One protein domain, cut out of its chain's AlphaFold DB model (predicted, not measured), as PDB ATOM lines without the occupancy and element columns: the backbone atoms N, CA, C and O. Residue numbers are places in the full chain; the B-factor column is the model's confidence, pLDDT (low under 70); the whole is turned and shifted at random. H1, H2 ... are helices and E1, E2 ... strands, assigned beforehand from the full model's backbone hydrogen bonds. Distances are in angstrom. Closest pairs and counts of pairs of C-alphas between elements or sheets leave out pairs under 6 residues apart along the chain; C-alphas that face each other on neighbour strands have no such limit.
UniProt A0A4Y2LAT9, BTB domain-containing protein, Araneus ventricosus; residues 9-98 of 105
ATOM      1  N   ALA A   9      28.899 -20.907  94.550       90.12
ATOM      2  CA  ALA A   9      28.679 -22.338  94.723       90.12
ATOM      3  C   ALA A   9      29.232 -23.159  93.542       90.12
ATOM      4  O   ALA A   9      29.811 -24.226  93.755       90.12
ATOM      5  N   ASP A  10      29.129 -22.638  92.313       90.56
ATOM      6  CA  ASP A  10      29.596 -23.320  91.095       90.56
ATOM      7  C   ASP A  10      31.111 -23.548  91.075       90.56
ATOM      8  O   ASP A  10      31.597 -24.479  90.426       90.56
ATOM      9  N   ILE A  11      31.865 -22.721  91.808       91.12
ATOM     10  CA  ILE A  11      33.323 -22.829  91.897       91.12
ATOM     11  C   ILE A  11      33.711 -24.217  92.404       91.12
ATOM     12  O   ILE A  11      34.607 -24.838  91.848       91.12
ATOM     13  N   PHE A  12      33.010 -24.750  93.405       90.19
ATOM     14  CA  PHE A  12      33.372 -26.028  94.025       90.19
ATOM     15  C   PHE A  12      32.871 -27.266  93.280       90.19
ATOM     16  O   PHE A  12      33.175 -28.386  93.692       90.19
ATOM     17  N   ASN A  13      32.124 -27.072  92.196       87.81
ATOM     18  CA  ASN A  13      31.580 -28.148  91.373       87.81
ATOM     19  C   ASN A  13      32.358 -28.326  90.059       87.81
ATOM     20  O   ASN A  13      31.945 -29.114  89.213       87.81
ATOM     21  N   SER A  14      33.442 -27.569  89.836       83.81
ATOM     22  CA  SER A  14      34.180 -27.628  88.572       83.81
ATOM     23  C   SER A  14      35.643 -27.180  88.670       83.81
ATOM     24  O   SER A  14      36.058 -26.457  89.577       83.81
ATOM     25  N   GLY A  15      36.441 -27.588  87.678       84.56
ATOM     26  CA  GLY A  15      37.820 -27.128  87.505       84.56
ATOM     27  C   GLY A  15      38.738 -27.502  88.672       84.56
ATOM     28  O   GLY A  15      38.599 -28.553  89.286       84.56
ATOM     29  N   SER A  16      39.701 -26.633  88.987       85.69
ATOM     30  CA  SER A  16      40.690 -26.878  90.051       85.69
ATOM     31  C   SER A  16      40.116 -26.839  91.473       85.69
ATOM     32  O   SER A  16      40.825 -27.175  92.418       85.69
ATOM     33  N   TRP A  17      38.863 -26.413  91.631       90.62
ATOM     34  CA  TRP A  17      38.200 -26.259  92.925       90.62
ATOM     35  C   TRP A  17      37.179 -27.369  93.209       90.62
ATOM     36  O   TRP A  17      36.586 -27.381  94.291       90.62
ATOM     37  N   GLU A  18      36.997 -28.319  92.286       92.38
ATOM     38  CA  GLU A  18      36.065 -29.433  92.458       92.38
ATOM     39  C   GLU A  18      36.369 -30.226  93.741       92.38
ATOM     40  O   GLU A  18      37.510 -30.613  94.014       92.38
ATOM     41  N   GLY A  19      35.348 -30.406  94.585       92.06
ATOM     42  CA  GLY A  19      35.458 -31.114  95.868       92.06
ATOM     43  C   GLY A  19      36.178 -30.343  96.987       92.06
ATOM     44  O   GLY A  19      36.195 -30.794  98.138       92.06
ATOM     45  N   GLN A  20      36.719 -29.153  96.704       93.69
ATOM     46  CA  GLN A  20      37.497 -28.389  97.683       93.69
ATOM     47  C   GLN A  20      36.636 -27.732  98.772       93.69
ATOM     48  O   GLN A  20      37.172 -27.323  99.792       93.69
ATOM     49  N   HIS A  21      35.303 -27.692  98.635       92.12
ATOM     50  CA  HIS A  21      34.403 -27.159  99.672       92.12
ATOM     51  C   HIS A  21      34.650 -27.776 101.070       92.12
ATOM     52  O   HIS A  21      34.475 -27.109 102.094       92.12
ATOM     53  N   SER A  22      35.103 -29.034 101.119       93.38
ATOM     54  CA  SER A  22      35.448 -29.754 102.354       93.38
ATOM     55  C   SER A  22      36.616 -29.149 103.150       93.38
ATOM     56  O   SER A  22      36.692 -29.373 104.356       93.38
ATOM     57  N   PHE A  23      37.480 -28.347 102.520       94.62
ATOM     58  CA  PHE A  23      38.653 -27.727 103.152       94.62
ATOM     59  C   PHE A  23      38.422 -26.273 103.584       94.62
ATOM     60  O   PHE A  23      39.359 -25.584 103.993       94.62
ATOM     61  N   THR A  24      37.182 -25.793 103.511       95.62
ATOM     62  CA  THR A  24      36.816 -24.465 104.009       95.62
ATOM     63  C   THR A  24      36.942 -24.393 105.535       95.62
ATOM     64  O   THR A  24      36.436 -25.257 106.254       95.62
ATOM     65  N   ASP A  25      37.591 -23.340 106.032       95.56
ATOM     66  CA  ASP A  25      38.018 -23.178 107.431       95.56
ATOM     67  C   ASP A  25      37.452 -21.919 108.112       95.56
ATOM     68  O   ASP A  25      37.672 -21.689 109.307       95.56
ATOM     69  N   ARG A  26      36.730 -21.082 107.361       95.56
ATOM     70  CA  ARG A  26      36.052 -19.881 107.858       95.56
ATOM     71  C   ARG A  26      34.714 -19.683 107.162       95.56
ATOM     72  O   ARG A  26      34.522 -20.111 106.025       95.56
ATOM     73  N   THR A  27      33.832 -18.948 107.828       97.31
ATOM     74  CA  THR A  27      32.539 -18.524 107.290       97.31
ATOM     75  C   THR A  27      32.482 -17.001 107.241       97.31
ATOM     76  O   THR A  27      32.788 -16.327 108.225       97.31
ATOM     77  N   LEU A  28      32.091 -16.439 106.101       97.31
ATOM     78  CA  LEU A  28      31.732 -15.026 105.987       97.31
ATOM     79  C   LEU A  28      30.219 -14.882 105.988       97.31
ATOM     80  O   LEU A  28      29.537 -15.681 105.354       97.31
ATOM     81  N   GLN A  29      29.707 -13.859 106.661       97.25
ATOM     82  CA  GLN A  29      28.283 -13.540 106.681       97.25
ATOM     83  C   GLN A  29      28.050 -12.131 106.127       97.25
ATOM     84  O   GLN A  29      28.720 -11.186 106.547       97.25
ATOM     85  N   ALA A  30      27.112 -11.999 105.192       97.06
ATOM     86  CA  ALA A  30      26.661 -10.719 104.649       97.06
ATOM     87  C   ALA A  30      25.611 -10.050 105.558       97.06
ATOM     88  O   ALA A  30      25.121 -10.645 106.523       97.06
ATOM     89  N   ASN A  31      25.247  -8.802 105.250       93.88
ATOM     90  CA  ASN A  31      24.280  -8.032 106.041       93.88
ATOM     91  C   ASN A  31      22.884  -8.664 106.106       93.88
ATOM     92  O   ASN A  31      22.178  -8.479 107.095       93.88
ATOM     93  N   ASP A  32      22.483  -9.375 105.057       94.31
ATOM     94  CA  ASP A  32      21.196 -10.069 104.961       94.31
ATOM     95  C   ASP A  32      21.185 -11.416 105.714       94.31
ATOM     96  O   ASP A  32      20.173 -12.113 105.723       94.31
ATOM     97  N   GLY A  33      22.298 -11.786 106.358       94.88
ATOM     98  CA  GLY A  33      22.460 -13.050 107.076       94.88
ATOM     99  C   GLY A  33      22.934 -14.215 106.206       94.88
ATOM    100  O   GLY A  33      23.227 -15.281 106.749       94.88
ATOM    101  N   THR A  34      23.069 -14.034 104.890       97.00
ATOM    102  CA  THR A  34      23.580 -15.079 103.993       97.00
ATOM    103  C   THR A  34      25.033 -15.405 104.332       97.00
ATOM    104  O   THR A  34      25.837 -14.504 104.586       97.00
ATOM    105  N   THR A  35      25.388 -16.693 104.328       97.38
ATOM    106  CA  THR A  35      26.723 -17.167 104.719       97.38
ATOM    107  C   THR A  35      27.458 -17.872 103.585       97.38
ATOM    108  O   THR A  35      26.857 -18.548 102.755       97.38
ATOM    109  N   PHE A  36      28.784 -17.735 103.579       97.50
ATOM    110  CA  PHE A  36      29.682 -18.337 102.600       97.50
ATOM    111  C   PHE A  36      30.837 -19.023 103.322       97.50
ATOM    112  O   PHE A  36      31.601 -18.373 104.040       97.50
ATOM    113  N   ARG A  37      30.999 -20.332 103.106       97.12
ATOM    114  CA  ARG A  37      32.177 -21.067 103.576       97.12
ATOM    115  C   ARG A  37      33.353 -20.805 102.643       97.12
ATOM    116  O   ARG A  37      33.231 -20.946 101.429       97.12
ATOM    117  N   ILE A  38      34.489 -20.410 103.204       97.12
ATOM    118  CA  ILE A  38      35.664 -19.976 102.447       97.12
ATOM    119  C   ILE A  38      36.948 -20.618 102.974       97.12
ATOM    120  O   ILE A  38      37.003 -21.125 104.092       97.12
ATOM    121  N   HIS A  39      37.995 -20.561 102.153       96.12
ATOM    122  CA  HIS A  39      39.371 -20.880 102.502       96.12
ATOM    123  C   HIS A  39      40.101 -19.587 102.869       96.12
ATOM    124  O   HIS A  39      40.415 -18.768 101.996       96.12
ATOM    125  N   ARG A  40      40.410 -19.390 104.152       95.56
ATOM    126  CA  ARG A  40      41.095 -18.194 104.661       95.56
ATOM    127  C   ARG A  40      42.369 -17.901 103.874       95.56
ATOM    128  O   ARG A  40      42.630 -16.756 103.502       95.56
ATOM    129  N   ILE A  41      43.160 -18.935 103.594       95.56
ATOM    130  CA  ILE A  41      44.446 -18.783 102.905       95.56
ATOM    131  C   ILE A  41      44.289 -18.172 101.505       95.56
ATOM    132  O   ILE A  41      45.080 -17.319 101.113       95.56
ATOM    133  N   VAL A  42      43.223 -18.523 100.783       96.44
ATOM    134  CA  VAL A  42      42.952 -18.002  99.437       96.44
ATOM    135  C   VAL A  42      42.638 -16.508  99.506       96.44
ATOM    136  O   VAL A  42      43.250 -15.706  98.799       96.44
ATOM    137  N   LEU A  43      41.751 -16.104 100.419       97.12
ATOM    138  CA  LEU A  43      41.357 -14.702 100.578       97.12
ATOM    139  C   LEU A  43      42.529 -13.823 101.047       97.12
ATOM    140  O   LEU A  43      42.743 -12.739 100.504       97.12
ATOM    141  N   THR A  44      43.320 -14.286 102.019       96.06
ATOM    142  CA  THR A  44      44.466 -13.526 102.566       96.06
ATOM    143  C   THR A  44      45.640 -13.385 101.593       96.06
ATOM    144  O   THR A  44      46.408 -12.421 101.685       96.06
ATOM    145  N   GLN A  45      45.799 -14.322 100.654       96.25
ATOM    146  CA  GLN A  45      46.771 -14.225  99.562       96.25
ATOM    147  C   GLN A  45      46.351 -13.183  98.520       96.25
ATOM    148  O   GLN A  45      47.196 -12.479  97.971       96.25
ATOM    149  N   ARG A  46      45.045 -13.064  98.254       96.31
ATOM    150  CA  ARG A  46      44.502 -12.231  97.169       96.31
ATOM    151  C   ARG A  46      44.053 -10.840  97.620       96.31
ATOM    152  O   ARG A  46      43.858  -9.972  96.775       96.31
ATOM    153  N   SER A  47      43.909 -10.603  98.925       95.69
ATOM    154  CA  SER A  47      43.426  -9.331  99.468       95.69
ATOM    155  C   SER A  47      44.073  -8.973 100.804       95.69
ATOM    156  O   SER A  47      43.993  -9.714 101.787       95.69
ATOM    157  N   ARG A  48      44.656  -7.769 100.869       95.06
ATOM    158  CA  ARG A  48      45.188  -7.197 102.118       95.06
ATOM    159  C   ARG A  48      44.089  -6.922 103.145       95.06
ATOM    160  O   ARG A  48      44.353  -7.042 104.336       95.06
ATOM    161  N   PHE A  49      42.873  -6.604 102.693       94.25
ATOM    162  CA  PHE A  49      41.717  -6.425 103.573       94.25
ATOM    163  C   PHE A  49      41.408  -7.719 104.327       94.25
ATOM    164  O   PHE A  49      41.377  -7.716 105.552       94.25
ATOM    165  N   PHE A  50      41.269  -8.841 103.612       95.50
ATOM    166  CA  PHE A  50      40.996 -10.127 104.253       95.50
ATOM    167  C   PHE A  50      42.173 -10.614 105.101       95.50
ATOM    168  O   PHE A  50      41.950 -11.222 106.142       95.50
ATOM    169  N   ARG A  51      43.419 -10.312 104.705       95.06
ATOM    170  CA  ARG A  51      44.595 -10.565 105.552       95.06
ATOM    171  C   ARG A  51      44.463  -9.874 106.905       95.06
ATOM    172  O   ARG A  51      44.436 -10.560 107.917       95.06
ATOM    173  N   ALA A  52      44.276  -8.555 106.907       94.56
ATOM    174  CA  ALA A  52      44.087  -7.801 108.140       94.56
ATOM    175  C   ALA A  52      42.874  -8.312 108.936       94.56
ATOM    176  O   ALA A  52      42.994  -8.577 110.126       94.56
ATOM    177  N   LEU A  53      41.731  -8.524 108.273       93.62
ATOM    178  CA  LEU A  53      40.503  -9.002 108.912       93.62
ATOM    179  C   LEU A  53      40.724 -10.306 109.690       93.62
ATOM    180  O   LEU A  53      40.299 -10.420 110.836       93.62
ATOM    181  N   PHE A  54      41.396 -11.286 109.086       92.81
ATOM    182  CA  PHE A  54      41.607 -12.577 109.733       92.81
ATOM    183  C   PHE A  54      42.772 -12.593 110.724       92.81
ATOM    184  O   PHE A  54      42.800 -13.473 111.581       92.81
ATOM    185  N   ASP A  55      43.705 -11.646 110.643       90.06
ATOM    186  CA  ASP A  55      44.783 -11.509 111.629       90.06
ATOM    187  C   ASP A  55      44.259 -10.986 112.977       90.06
ATOM    188  O   ASP A  55      44.766 -11.386 114.024       90.06
ATOM    189  N   PHE A  56      43.199 -10.171 112.976       85.44
ATOM    190  CA  PHE A  56      42.531  -9.722 114.207       85.44
ATOM    191  C   PHE A  56      41.485 -10.718 114.738       85.44
ATOM    192  O   PHE A  56      41.207 -10.732 115.934       85.44
ATOM    193  N   ASN A  57      40.952 -11.594 113.877       82.06
ATOM    194  CA  ASN A  57      39.831 -12.489 114.190       82.06
ATOM    195  C   ASN A  57      40.231 -13.975 114.160       82.06
ATOM    196  O   ASN A  57      39.554 -14.820 113.570       82.06
ATOM    197  N   LEU A  58      41.356 -14.318 114.793       78.25
ATOM    198  CA  LEU A  58      41.941 -15.663 114.703       78.25
ATOM    199  C   LEU A  58      41.043 -16.772 115.266       78.25
ATOM    200  O   LEU A  58      41.061 -17.876 114.728       78.25
ATOM    201  N   ASN A  59      40.243 -16.486 116.295       85.19
ATOM    202  CA  ASN A  59      39.428 -17.490 116.994       85.19
ATOM    203  C   ASN A  59      37.956 -17.505 116.558       85.19
ATOM    204  O   ASN A  59      37.176 -18.302 117.070       85.19
ATOM    205  N   GLN A  60      37.556 -16.617 115.645       88.88
ATOM    206  CA  GLN A  60      36.178 -16.546 115.169       88.88
ATOM    207  C   GLN A  60      35.996 -17.456 113.955       88.88
ATOM    208  O   GLN A  60      36.699 -17.321 112.953       88.88
ATOM    209  N   GLU A  61      35.040 -18.381 114.045       91.38
ATOM    210  CA  GLU A  61      34.658 -19.246 112.924       91.38
ATOM    211  C   GLU A  61      33.899 -18.451 111.853       91.38
ATOM    212  O   GLU A  61      34.233 -18.518 110.667       91.38
ATOM    213  N   THR A  62      32.935 -17.637 112.293       95.25
ATOM    214  CA  THR A  62      32.117 -16.774 111.437       95.25
ATOM    215  C   THR A  62      32.515 -15.314 111.607       95.25
ATOM    216  O   THR A  62      32.565 -14.799 112.722       95.25
ATOM    217  N   THR A  63      32.775 -14.632 110.493       95.19
ATOM    218  CA  THR A  63      33.064 -13.194 110.445       95.19
ATOM    219  C   THR A  63      31.973 -12.476 109.657       95.19
ATOM    220  O   THR A  63      31.745 -12.773 108.485       95.19
ATOM    221  N   VAL A  64      31.310 -11.510 110.288       94.50
ATOM    222  CA  VAL A  64      30.325 -10.653 109.616       94.50
ATOM    223  C   VAL A  64      31.064  -9.578 108.826       94.50
ATOM    224  O   VAL A  64      31.917  -8.881 109.378       94.50
ATOM    225  N   ILE A  65      30.735  -9.432 107.544       94.44
ATOM    226  CA  ILE A  65      31.196  -8.318 106.718       94.44
ATOM    227  C   ILE A  65      30.094  -7.254 106.741       94.44
ATOM    228  O   ILE A  65      29.061  -7.441 106.099       94.44
ATOM    229  N   PRO A  66      30.261  -6.156 107.499       90.50
ATOM    230  CA  PRO A  66      29.220  -5.150 107.605       90.50
ATOM    231  C   PRO A  66      29.075  -4.378 106.291       90.50
ATOM    232  O   PRO A  66      30.051  -4.144 105.577       90.50
ATOM    233  N   ASN A  67      27.863  -3.902 106.024       92.38
ATOM    234  CA  ASN A  67      27.529  -3.013 104.904       92.38
ATOM    235  C   ASN A  67      27.730  -3.631 103.514       92.38
ATOM    236  O   ASN A  67      27.868  -2.894 102.538       92.38
ATOM    237  N   ILE A  68      27.714  -4.964 103.411       93.88
ATOM    238  CA  ILE A  68      27.743  -5.665 102.127       93.88
ATOM    239  C   ILE A  68      26.531  -6.580 101.966       93.88
ATOM    240  O   ILE A  68      26.189  -7.352 102.863       93.88
ATOM    241  N   ASP A  69      25.887  -6.480 100.809       94.19
ATOM    242  CA  ASP A  69      24.850  -7.414 100.379       94.19
ATOM    243  C   ASP A  69      25.471  -8.749  99.937       94.19
ATOM    244  O   ASP A  69      26.606  -8.785  99.443       94.19
ATOM    245  N   SER A  70      24.729  -9.845 100.091       95.69
ATOM    246  CA  SER A  70      25.199 -11.191  99.754       95.69
ATOM    247  C   SER A  70      25.613 -11.332  98.295       95.69
ATOM    248  O   SER A  70      26.635 -11.958  98.021       95.69
ATOM    249  N   LYS A  71      24.911 -10.674  97.365       93.19
ATOM    250  CA  LYS A  71      25.240 -10.710  95.936       93.19
ATOM    251  C   LYS A  71      26.574 -10.028  95.640       93.19
ATOM    252  O   LYS A  71      27.365 -10.509  94.831       93.19
ATOM    253  N   ILE A  72      26.855  -8.909  96.309       93.38
ATOM    254  CA  ILE A  72      28.134  -8.201  96.152       93.38
ATOM    255  C   ILE A  72      29.266  -9.033  96.758       93.38
ATOM    256  O   ILE A  72      30.326  -9.168  96.145       93.38
ATOM    257  N   LEU A  73      29.048  -9.617  97.940       95.69
ATOM    258  CA  LEU A  73      30.035 -10.493  98.567       95.69
ATOM    259  C   LEU A  73      30.323 -11.721  97.694       95.69
ATOM    260  O   LEU A  73      31.487 -12.073  97.516       95.69
ATOM    261  N   GLU A  74      29.296 -12.318  97.090       95.00
ATOM    262  CA  GLU A  74      29.441 -13.427  96.149       95.00
ATOM    263  C   GLU A  74      30.341 -13.051  94.966       95.00
ATOM    264  O   GLU A  74      31.309 -13.754  94.680       95.00
ATOM    265  N   PHE A  75      30.100 -11.900  94.331       93.12
ATOM    266  CA  PHE A  75      30.936 -11.410  93.234       93.12
ATOM    267  C   PHE A  75      32.405 -11.216  93.632       93.12
ATOM    268  O   PHE A  75      33.310 -11.571  92.871       93.12
ATOM    269  N   ILE A  76      32.657 -10.679  94.830       94.44
ATOM    270  CA  ILE A  76      34.017 -10.537  95.368       94.44
ATOM    271  C   ILE A  76      34.666 -11.911  95.543       94.44
ATOM    272  O   ILE A  76      35.832 -12.090  95.187       94.44
ATOM    273  N   LEU A  77      33.929 -12.883  96.083       95.12
ATOM    274  CA  LEU A  77      34.438 -14.233  96.292       95.12
ATOM    275  C   LEU A  77      34.726 -14.936  94.964       95.12
ATOM    276  O   LEU A  77      35.816 -15.484  94.811       95.12
ATOM    277  N   VAL A  78      33.829 -14.849  93.978       93.06
ATOM    278  CA  VAL A  78      34.077 -15.362  92.623       93.06
ATOM    279  C   VAL A  78      35.381 -14.788  92.079       93.06
ATOM    280  O   VAL A  78      36.294 -15.550  91.762       93.06
ATOM    281  N   TYR A  79      35.536 -13.463  92.099       92.31
ATOM    282  CA  TYR A  79      36.758 -12.806  91.636       92.31
ATOM    283  C   TYR A  79      38.023 -13.275  92.373       92.31
ATOM    284  O   TYR A  79      39.068 -13.481  91.753       92.31
ATOM    285  N   ILE A  80      37.958 -13.459  93.693       94.75
ATOM    286  CA  ILE A  80      39.105 -13.909  94.491       94.75
ATOM    287  C   ILE A  80      39.565 -15.312  94.074       94.75
ATOM    288  O   ILE A  80      40.774 -15.532  93.956       94.75
ATOM    289  N   TYR A  81      38.628 -16.233  93.842       93.50
ATOM    290  CA  TYR A  81      38.921 -17.640  93.546       93.50
ATOM    291  C   TYR A  81      39.279 -17.905  92.085       93.50
ATOM    292  O   TYR A  81      40.055 -18.819  91.801       93.50
ATOM    293  N   THR A  82      38.720 -17.133  91.156       90.00
ATOM    294  CA  THR A  82      38.878 -17.371  89.712       90.00
ATOM    295  C   THR A  82      39.785 -16.346  89.039       90.00
ATOM    296  O   THR A  82      40.296 -16.592  87.949       90.00
ATOM    297  N   GLY A  83      39.977 -15.179  89.663       89.44
ATOM    298  CA  GLY A  83      40.630 -14.023  89.051       89.44
ATOM    299  C   GLY A  83      39.783 -13.310  87.993       89.44
ATOM    300  O   GLY A  83      40.282 -12.389  87.344       89.44
ATOM    301  N   THR A  84      38.524 -13.715  87.798       83.62
ATOM    302  CA  THR A  84      37.615 -13.174  86.784       83.62
ATOM    303  C   THR A  84      36.268 -12.824  87.403       83.62
ATOM    304  O   THR A  84      35.795 -13.475  88.328       83.62
ATOM    305  N   ILE A  85      35.639 -11.774  86.884       80.38
ATOM    306  CA  ILE A  85      34.278 -11.393  87.251       80.38
ATOM    307  C   ILE A  85      33.507 -11.068  85.974       80.38
ATOM    308  O   ILE A  85      33.983 -10.307  85.129       80.38
ATOM    309  N   ALA A  86      32.336 -11.679  85.826       74.19
ATOM    310  CA  ALA A  86      31.386 -11.345  84.778       74.19
ATOM    311  C   ALA A  86      30.320 -10.435  85.394       74.19
ATOM    312  O   ALA A  86      29.413 -10.898  86.080       74.19
ATOM    313  N   LEU A  87      30.475  -9.127  85.196       70.38
ATOM    314  CA  LEU A  87      29.399  -8.170  85.425       70.38
ATOM    315  C   LEU A  87      28.609  -8.093  84.121       70.38
ATOM    316  O   LEU A  87      29.203  -7.882  83.060       70.38
ATOM    317  N   ASP A  88      27.307  -8.342  84.197       65.81
ATOM    318  CA  ASP A  88      26.442  -8.416  83.024       65.81
ATOM    319  C   ASP A  88      26.583  -7.159  82.131       65.81
ATOM    320  O   ASP A  88      26.611  -6.022  82.605       65.81
ATOM    321  N   GLU A  89      26.798  -7.430  80.840       52.91
ATOM    322  CA  GLU A  89      26.875  -6.548  79.668       52.91
ATOM    323  C   GLU A  89      27.640  -5.210  79.755       52.91
ATOM    324  O   GLU A  89      27.142  -4.166  79.329       52.91
ATOM    325  N   LYS A  90      28.913  -5.233  80.173       50.06
ATOM    326  CA  LYS A  90      30.035  -4.610  79.420       50.06
ATOM    327  C   LYS A  90      31.361  -4.772  80.168       50.06
ATOM    328  O   LYS A  90      31.617  -4.111  81.167       50.06
ATOM    329  N   LYS A  91      32.255  -5.548  79.540       46.12
ATOM    330  CA  LYS A  91      33.701  -5.671  79.806       46.12
ATOM    331  C   LYS A  91      34.070  -6.558  81.009       46.12
ATOM    332  O   LYS A  91      34.229  -6.091  82.130       46.12
ATOM    333  N   CYS A  92      34.341  -7.839  80.729       50.03
ATOM    334  CA  CYS A  92      35.162  -8.683  81.602       50.03
ATOM    335  C   CYS A  92      36.538  -8.021  81.768       50.03
ATOM    336  O   CYS A  92      37.325  -7.995  80.822       50.03
ATOM    337  N   MET A  93      36.830  -7.466  82.943       54.47
ATOM    338  CA  MET A  93      38.159  -6.943  83.251       54.47
ATOM    339  C   MET A  93      39.036  -8.090  83.753       54.47
ATOM    340  O   MET A  93      38.783  -8.649  84.820       54.47
ATOM    341  N   ARG A  94      40.058  -8.462  82.976       59.50
ATOM    342  CA  ARG A  94      41.122  -9.362  83.438       59.50
ATOM    343  C   ARG A  94      42.180  -8.558  84.188       59.50
ATOM    344  O   ARG A  94      42.411  -7.391  83.882       59.50
ATOM    345  N   HIS A  95      42.848  -9.194  85.147       54.44
ATOM    346  CA  HIS A  95      43.967  -8.594  85.883       54.44
ATOM    347  C   HIS A  95      45.060  -8.049  84.936       54.44
ATOM    348  O   HIS A  95      45.597  -6.969  85.176       54.44
ATOM    349  N   ASP A  96      45.296  -8.730  83.811       54.91
ATOM    350  CA  ASP A  96      46.301  -8.348  82.807       54.91
ATOM    351  C   ASP A  96      45.927  -7.088  82.006       54.91
ATOM    352  O   ASP A  96      46.800  -6.401  81.475       54.91
ATOM    353  N   ASP A  97      44.639  -6.736  81.952       52.75
ATOM    354  CA  ASP A  97      44.168  -5.539  81.245       52.75
ATOM    355  C   ASP A  97      44.367  -4.258  82.084       52.75
ATOM    356  O   ASP A  97      44.239  -3.148  81.567       52.75
ATOM    357  N   CYS A  98      44.719  -4.388  83.370       50.19
ATOM    358  CA  CYS A  98      44.912  -3.259  84.283       50.19
ATOM    359  C   CYS A  98      46.289  -2.582  84.118       50.19
ATOM    360  O   CYS A  98      46.424  -1.391  84.384       50.19
TER     361      CYS A  98
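AT A GLANCE: This is residues 9 to 98 of the 105 residues of the protein "BTB domain-containing protein" of Araneus ventricosus (UniProt A0A4Y2LAT9). A small three-stranded sheet, E2, E1 and E3, has a helical hairpin, H2 and H3, near one end of its strands, while the longest helix, H4, grazes the sheet and reaches H2 with residues 80 to 81. The short helix H1 grazes the sheet near E2, and after H4 residues 83 to 98 trail away with no named element. The printed part has 90 residues, with four named helices and three named strands in the order H1 E1 E2 H2 H3 E3 H4; the sheet runs E2 E1 E3 and is mixed. The class is mixed, helices and strands, with under half of the residues in named elements. The whole is compact, with a radius of gyration of the C-alphas of 13.5 A, and spans 39 by 30 by 24 A.

HOW THE PARTS SIT: H1, residues 20 to 23, only grazes the sheet of E1, residues 26 to 29, E2, residues 35 to 38, and E3, residues 62 to 64; its closest C-alphas to E2 are those of His 21 and Arg 37, 7.6 A apart. E1 and E2 form a hairpin, antiparallel at 151 degrees, with N 36 and O 28 within hydrogen-bond range at 2.8 A. E1, the inner strand, is parallel to E3 at 31 degrees, with N 63 and O 27 at 2.8 A. H2, residues 40 to 46, is not on the sheet, but only just, with 4 pairs of C-alphas within 10 A. H2 and H3, residues 48 to 56, touch as a helical hairpin, opposite ways at a shallow tilt of 33 degrees, only just short of steep; their closest C-alphas are those of Thr 44 and Arg 51, 4.2 A apart. H4, residues 70 to 82, only grazes the sheet with residues 70 to 81. H4 touches H2 with residues 80 to 81 alone, about perpendicular at 74 degrees; the closest C-alphas are those of Arg 46 and Ile 80, 6.3 A apart. H3 and H4 are apart, and H1 is apart from H2, H3 and H4. In H2, H3 and H4 every O i to N i+4 pair is within hydrogen-bond range; H1 is too short for such a pair.

IN THESE COORDINATES: H1 begins at C-alpha 20, (37.497, -28.389, 97.683), and is 5.6 A long. E1 is 10.1 A long and E2 9.6 A. H2 measures 10.2 A and H3 12.6 A, and E3 measures 6.6 A. H4 runs 18.1 A, from C-alpha 70 at (25.199, -11.191, 99.754) to C-alpha 82 at (38.878, -17.371, 89.712).

THE WHOLE: The C-alphas farthest apart are those of Asn 59 and Glu 89, 40.9 A. The printed part has no cut, and the links between named elements are tight. The mean pLDDT of the printed part is 87.6; residues 88 to 98 are under 70.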